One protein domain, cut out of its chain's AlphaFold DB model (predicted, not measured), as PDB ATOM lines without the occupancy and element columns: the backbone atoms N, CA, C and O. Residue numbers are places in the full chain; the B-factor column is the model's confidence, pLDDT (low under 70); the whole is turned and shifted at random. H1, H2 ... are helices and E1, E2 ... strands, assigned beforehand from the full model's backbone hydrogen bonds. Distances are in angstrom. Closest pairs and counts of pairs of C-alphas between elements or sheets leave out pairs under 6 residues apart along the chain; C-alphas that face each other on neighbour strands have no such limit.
ATOM      1  N   TYR A  39      33.361  18.670 -31.827       76.50
ATOM      2  CA  TYR A  39      34.090  18.881 -30.573       76.50
ATOM      3  C   TYR A  39      35.113  20.019 -30.695       76.50
ATOM      4  O   TYR A  39      35.642  20.303 -31.772       76.50
ATOM      5  N   ARG A  40      35.393  20.694 -29.572       83.94
ATOM      6  CA  ARG A  40      36.519  21.632 -29.460       83.94
ATOM      7  C   ARG A  40      37.746  20.834 -29.036       83.94
ATOM      8  O   ARG A  40      37.727  20.266 -27.947       83.94
ATOM      9  N   LYS A  41      38.788  20.798 -29.865       83.75
ATOM     10  CA  LYS A  41      40.088  20.225 -29.486       83.75
ATOM     11  C   LYS A  41      41.218  21.143 -29.916       83.75
ATOM     12  O   LYS A  41      41.055  21.982 -30.801       83.75
ATOM     13  N   GLU A  42      42.350  20.984 -29.254       87.19
ATOM     14  CA  GLU A  42      43.583  21.671 -29.605       87.19
ATOM     15  C   GLU A  42      44.200  21.058 -30.866       87.19
ATOM     16  O   GLU A  42      44.276  19.837 -31.001       87.19
ATOM     17  N   VAL A  43      44.651  21.907 -31.786       88.00
ATOM     18  CA  VAL A  43      45.380  21.487 -32.985       88.00
ATOM     19  C   VAL A  43      46.855  21.333 -32.635       88.00
ATOM     20  O   VAL A  43      47.580  22.321 -32.559       88.00
ATOM     21  N   VAL A  44      47.330  20.102 -32.459       92.12
ATOM     22  CA  VAL A  44      48.756  19.838 -32.183       92.12
ATOM     23  C   VAL A  44      49.576  19.683 -33.452       92.12
ATOM     24  O   VAL A  44      50.784  19.897 -33.449       92.12
ATOM     25  N   THR A  45      48.944  19.308 -34.563       93.12
ATOM     26  CA  THR A  45      49.624  19.138 -35.849       93.12
ATOM     27  C   THR A  45      48.682  19.455 -37.001       93.12
ATOM     28  O   THR A  45      47.460  19.330 -36.900       93.12
ATOM     29  N   LYS A  46      49.273  19.882 -38.115       90.81
ATOM     30  CA  LYS A  46      48.597  20.102 -39.386       90.81
ATOM     31  C   LYS A  46      49.156  19.150 -40.429       90.81
ATOM     32  O   LYS A  46      50.365  19.116 -40.638       90.81
ATOM     33  N   GLN A  47      48.274  18.427 -41.096       91.75
ATOM     34  CA  GLN A  47      48.598  17.603 -42.247       91.75
ATOM     35  C   GLN A  47      48.000  18.248 -43.496       91.75
ATOM     36  O   GLN A  47      46.800  18.523 -43.563       91.75
ATOM     37  N   GLU A  48      48.858  18.522 -44.475       86.69
ATOM     38  CA  GLU A  48      48.421  19.066 -45.755       86.69
ATOM     39  C   GLU A  48      47.509  18.071 -46.497       86.69
ATOM     40  O   GLU A  48      47.713  16.858 -46.401       86.69
ATOM     41  N   PRO A  49      46.511  18.563 -47.254       85.38
ATOM     42  CA  PRO A  49      46.264  19.980 -47.552       85.38
ATOM     43  C   PRO A  49      45.364  20.716 -46.544       85.38
ATOM     44  O   PRO A  49      45.328  21.946 -46.557       85.38
ATOM     45  N   ASP A  50      44.601  20.000 -45.717       89.25
ATOM     46  CA  ASP A  50      43.463  20.584 -44.998       89.25
ATOM     47  C   ASP A  50      43.038  19.823 -43.724       89.25
ATOM     48  O   ASP A  50      41.881  19.897 -43.307       89.25
ATOM     49  N   THR A  51      43.955  19.091 -43.085       89.31
ATOM     50  CA  THR A  51      43.637  18.232 -41.931       89.31
ATOM     51  C   THR A  51      44.326  18.693 -40.646       89.31
ATOM     52  O   THR A  51      45.547  18.820 -40.577       89.31
ATOM     53  N   PHE A  52      43.551  18.915 -39.589       91.06
ATOM     54  CA  PHE A  52      44.054  19.093 -38.228       91.06
ATOM     55  C   PHE A  52      44.160  17.756 -37.510       91.06
ATOM     56  O   PHE A  52      43.345  16.865 -37.732       91.06
ATOM     57  N   VAL A  53      45.143  17.651 -36.623       90.81
ATOM     58  CA  VAL A  53      45.362  16.500 -35.748       90.81
ATOM     59  C   VAL A  53      45.365  16.992 -34.305       90.81
ATOM     60  O   VAL A  53      45.993  18.011 -33.997       90.81
ATOM     61  N   ALA A  54      44.643  16.282 -33.446       89.88
ATOM     62  CA  ALA A  54      44.530  16.532 -32.013       89.88
ATOM     63  C   ALA A  54      45.461  15.602 -31.197       89.88
ATOM     64  O   ALA A  54      46.007  14.643 -31.748       89.88
ATOM     65  N   PRO A  55      45.666  15.861 -29.888       87.81
ATOM     66  CA  PRO A  55      46.568  15.061 -29.048       87.81
ATOM     67  C   PRO A  55      46.187  13.578 -28.941       87.81
ATOM     68  O   PRO A  55      47.050  12.728 -28.755       87.81
ATOM     69  N   ASP A  56      44.899  13.264 -29.061       86.75
ATOM     70  CA  ASP A  56      44.358  11.902 -29.026       86.75
ATOM     71  C   ASP A  56      44.416  11.198 -30.393       86.75
ATOM     72  O   ASP A  56      43.717  10.214 -30.614       86.75
ATOM     73  N   ALA A  57      45.233  11.722 -31.313       85.69
ATOM     74  CA  ALA A  57      45.383  11.271 -32.695       85.69
ATOM     75  C   ALA A  57      44.099  11.337 -33.540       85.69
ATOM     76  O   ALA A  57      44.093  10.857 -34.674       85.69
ATOM     77  N   THR A  58      43.037  11.976 -33.036       87.25
ATOM     78  CA  THR A  58      41.859  12.248 -33.859       87.25
ATOM     79  C   THR A  58      42.165  13.321 -34.887       87.25
ATOM     80  O   THR A  58      42.979  14.226 -34.668       87.25
ATOM     81  N   PHE A  59      41.501  13.221 -36.028       88.12
ATOM     82  CA  PHE A  59      41.737  14.092 -37.164       88.12
ATOM     83  C   PHE A  59      40.478  14.848 -37.545       88.12
ATOM     84  O   PHE A  59      39.350  14.448 -37.265       88.12
ATOM     85  N   CYS A  60      40.681  15.976 -38.207       86.00
ATOM     86  CA  CYS A  60      39.588  16.821 -38.614       86.00
ATOM     87  C   CYS A  60      39.891  17.548 -39.914       86.00
ATOM     88  O   CYS A  60      40.839  18.327 -39.997       86.00
ATOM     89  N   ARG A  61      39.056  17.316 -40.929       89.94
ATOM     90  CA  ARG A  61      39.144  18.031 -42.203       89.94
ATOM     91  C   ARG A  61      38.449  19.375 -42.106       89.94
ATOM     92  O   ARG A  61      37.288  19.462 -41.705       89.94
ATOM     93  N   VAL A  62      39.156  20.415 -42.512       86.06
ATOM     94  CA  VAL A  62      38.682  21.797 -42.492       86.06
ATOM     95  C   VAL A  62      38.792  22.413 -43.881       86.06
ATOM     96  O   VAL A  62      39.243  21.786 -44.829       86.06
ATOM     97  N   SER A  63      38.337  23.651 -44.048       86.69
ATOM     98  CA  SER A  63      38.582  24.367 -45.295       86.69
ATOM     99  C   SER A  63      40.051  24.811 -45.396       86.69
ATOM    100  O   SER A  63      40.656  25.118 -44.369       86.69
ATOM    101  N   PRO A  64      40.620  24.956 -46.606       84.62
ATOM    102  CA  PRO A  64      41.964  25.505 -46.808       84.62
ATOM    103  C   PRO A  64      42.167  26.884 -46.171       84.62
ATOM    104  O   PRO A  64      43.253  27.190 -45.688       84.62
ATOM    105  N   ASP A  65      41.124  27.716 -46.146       84.25
ATOM    106  CA  ASP A  65      41.164  29.048 -45.537       84.25
ATOM    107  C   ASP A  65      41.341  28.956 -44.012       84.25
ATOM    108  O   ASP A  65      42.187  29.640 -43.434       84.25
ATOM    109  N   VAL A  66      40.605  28.045 -43.361       83.50
ATOM    110  CA  VAL A  66      40.738  27.753 -41.924       83.50
ATOM    111  C   VAL A  66      42.075  27.071 -41.642       83.50
ATOM    112  O   VAL A  66      42.777  27.456 -40.711       83.50
ATOM    113  N   PHE A  67      42.484  26.117 -42.478       88.25
ATOM    114  CA  PHE A  67      43.762  25.423 -42.357       88.25
ATOM    115  C   PHE A  67      44.955  26.383 -42.381       88.25
ATOM    116  O   PHE A  67      45.860  26.262 -41.555       88.25
ATOM    117  N   LYS A  68      44.949  27.369 -43.286       88.12
ATOM    118  CA  LYS A  68      46.006  28.386 -43.393       88.12
ATOM    119  C   LYS A  68      46.009  29.365 -42.217       88.12
ATOM    120  O   LYS A  68      47.081  29.711 -41.736       88.12
ATOM    121  N   SER A  69      44.832  29.792 -41.757       89.75
ATOM    122  CA  SER A  69      44.676  30.843 -40.736       89.75
ATOM    123  C   SER A  69      44.802  30.359 -39.287       89.75
ATOM    124  O   SER A  69      45.123  31.145 -38.402       89.75
ATOM    125  N   THR A  70      44.566  29.077 -39.029       85.19
ATOM    126  CA  THR A  70      44.595  28.494 -37.676       85.19
ATOM    127  C   THR A  70      46.039  28.245 -37.247       85.19
ATOM    128  O   THR A  70      46.797  27.705 -38.035       85.19
ATOM    129  N   SER A  71      46.481  28.583 -36.038       89.38
ATOM    130  CA  SER A  71      47.842  28.235 -35.583       89.38
ATOM    131  C   SER A  71      47.885  26.846 -34.939       89.38
ATOM    132  O   SER A  71      46.855  26.317 -34.520       89.38
ATOM    133  N   LEU A  72      49.074  26.250 -34.813       88.75
ATOM    134  CA  LEU A  72      49.247  25.142 -33.866       88.75
ATOM    135  C   LEU A  72      48.925  25.630 -32.443       88.75
ATOM    136  O   LEU A  72      49.001  26.831 -32.166       88.75
ATOM    137  N   HIS A  73      48.530  24.704 -31.576       89.75
ATOM    138  CA  HIS A  73      48.094  24.937 -30.196       89.75
ATOM    139  C   HIS A  73      46.859  25.837 -30.043       89.75
ATOM    140  O   HIS A  73      46.538  26.305 -28.953       89.75
ATOM    141  N   SER A  74      46.130  26.085 -31.134       85.62
ATOM    142  CA  SER A  74      44.839  26.770 -31.078       85.62
ATOM    143  C   SER A  74      43.695  25.770 -30.932       85.62
ATOM    144  O   SER A  74      43.792  24.613 -31.344       85.62
ATOM    145  N   ILE A  75      42.593  26.219 -30.334       84.69
ATOM    146  CA  ILE A  75      41.385  25.407 -30.197       84.69
ATOM    147  C   ILE A  75      40.568  25.506 -31.486       84.69
ATOM    148  O   ILE A  75      40.051  26.572 -31.816       84.69
ATOM    149  N   ALA A  76      40.397  24.381 -32.178       82.62
ATOM    150  CA  ALA A  76      39.531  24.271 -33.343       82.62
ATOM    151  C   ALA A  76      38.217  23.574 -32.972       82.62
ATOM    152  O   ALA A  76      38.197  22.515 -32.334       82.62
ATOM    153  N   TYR A  77      37.100  24.176 -33.386       83.25
ATOM    154  CA  TYR A  77      35.781  23.561 -33.289       83.25
ATOM    155  C   TYR A  77      35.452  22.863 -34.597       83.25
ATOM    156  O   TYR A  77      35.260  23.523 -35.620       83.25
ATOM    157  N   CYS A  78      35.426  21.534 -34.583       77.88
ATOM    158  CA  CYS A  78      35.226  20.787 -35.811       77.88
ATOM    159  C   CYS A  78      34.796  19.336 -35.566       77.88
ATOM    160  O   CYS A  78      34.641  18.907 -34.421       77.88
ATOM    161  N   ASN A  79      34.536  18.605 -36.654       82.44
ATOM    162  CA  ASN A  79      34.082  17.222 -36.587       82.44
ATOM    163  C   ASN A  79      35.275  16.264 -36.482       82.44
ATOM    164  O   ASN A  79      35.791  15.829 -37.510       82.44
ATOM    165  N   TRP A  80      35.724  15.991 -35.258       82.25
ATOM    166  CA  TRP A  80      36.882  15.132 -34.996       82.25
ATOM    167  C   TRP A  80      36.515  13.650 -35.148       82.25
ATOM    168  O   TRP A  80      35.480  13.225 -34.629       82.25
TER     169      TRP A  80
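What this domain is: This is residues 39 to 80 of the 81 residues of an uncharacterized protein of Gemmatimonas sp. 13_1_20CM_3_60_15 (UniProt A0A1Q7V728). Two small antiparallel sheets, the meander E2 E3 E4 and the strand pair E1 E5, stand with their strands crosswise and make a ring of short strands that is not closed, as E5 comes beside the edge strand E4 while E1 and E2 meet only through their link. The short helix H1 sits at one end of the long axis, and the turn between E3 and E4 lies at the other. The printed part has 42 residues, with one named helix and five named strands in the order E1 E2 E3 E4 H1 E5, and its class is mixed, helices and strands. The whole is compact, with a radius of gyration of the C-alphas of 8.6 A and spans of 23 by 15 by 14 A.

How they stand to each other: E1, residues 39 to 42, and E5, residues 75 to 79, are antiparallel neighbours at 139 degrees, with N 76 and O 41 within hydrogen-bond range at 2.8 A and N 39 and O 78 at 2.9 A. E2, residues 45 to 47, follows E1 by a tight link, yet the two are apart. E2 and E3, residues 51 to 53, form a hairpin, antiparallel at 151 degrees, with N 47 and O 51 2.8 A apart. E3 and E4, residues 59 to 61, form another hairpin at 158 degrees, with N 52 and O 60 and also N 60 and O 52 at 2.8 A. E2, E3 and E4 are a meander, each strand the antiparallel neighbour of the one before. H1, residues 64 to 69, only grazes this sheet with residues 64 to 68; the closest C-alphas of H1 and E3, those of Phe 67 and Thr 51, are 7.2 A apart. In H1 every O i to N i+4 pair is within hydrogen-bond range. The closest C-alphas of E4 and E5, those of Cys 60 and Asn 79, are 5.9 A apart. E1 and H1 are apart, and E3 and E5 are only just apart at 8.4 A between their closest C-alphas.

Where its parts are: E1 begins at C-alpha 39 (34.090, 18.881, -30.573) and is 9.9 A long from first to last C-alpha. E2, E3 and E4 measure 6.7 A, 6.6 A and 6.9 A. H1 begins at C-alpha 64 (41.964, 25.505, -46.808) and is 8.5 A long. E5, the longest strand, measures 12.7 A and ends at C-alpha 79 (34.082, 17.222, -36.587).

The domain as a whole: The two C-alphas farthest apart, those of Asp 56 and Asp 65, are 24.0 A apart, while those of Tyr 39 and Trp 80, the first and last printed, are 6.4 A apart. The printed part has no cut, and the five links between its named elements are tight. The mean pLDDT of the printed part is 86.8, and no printed residue is under 70.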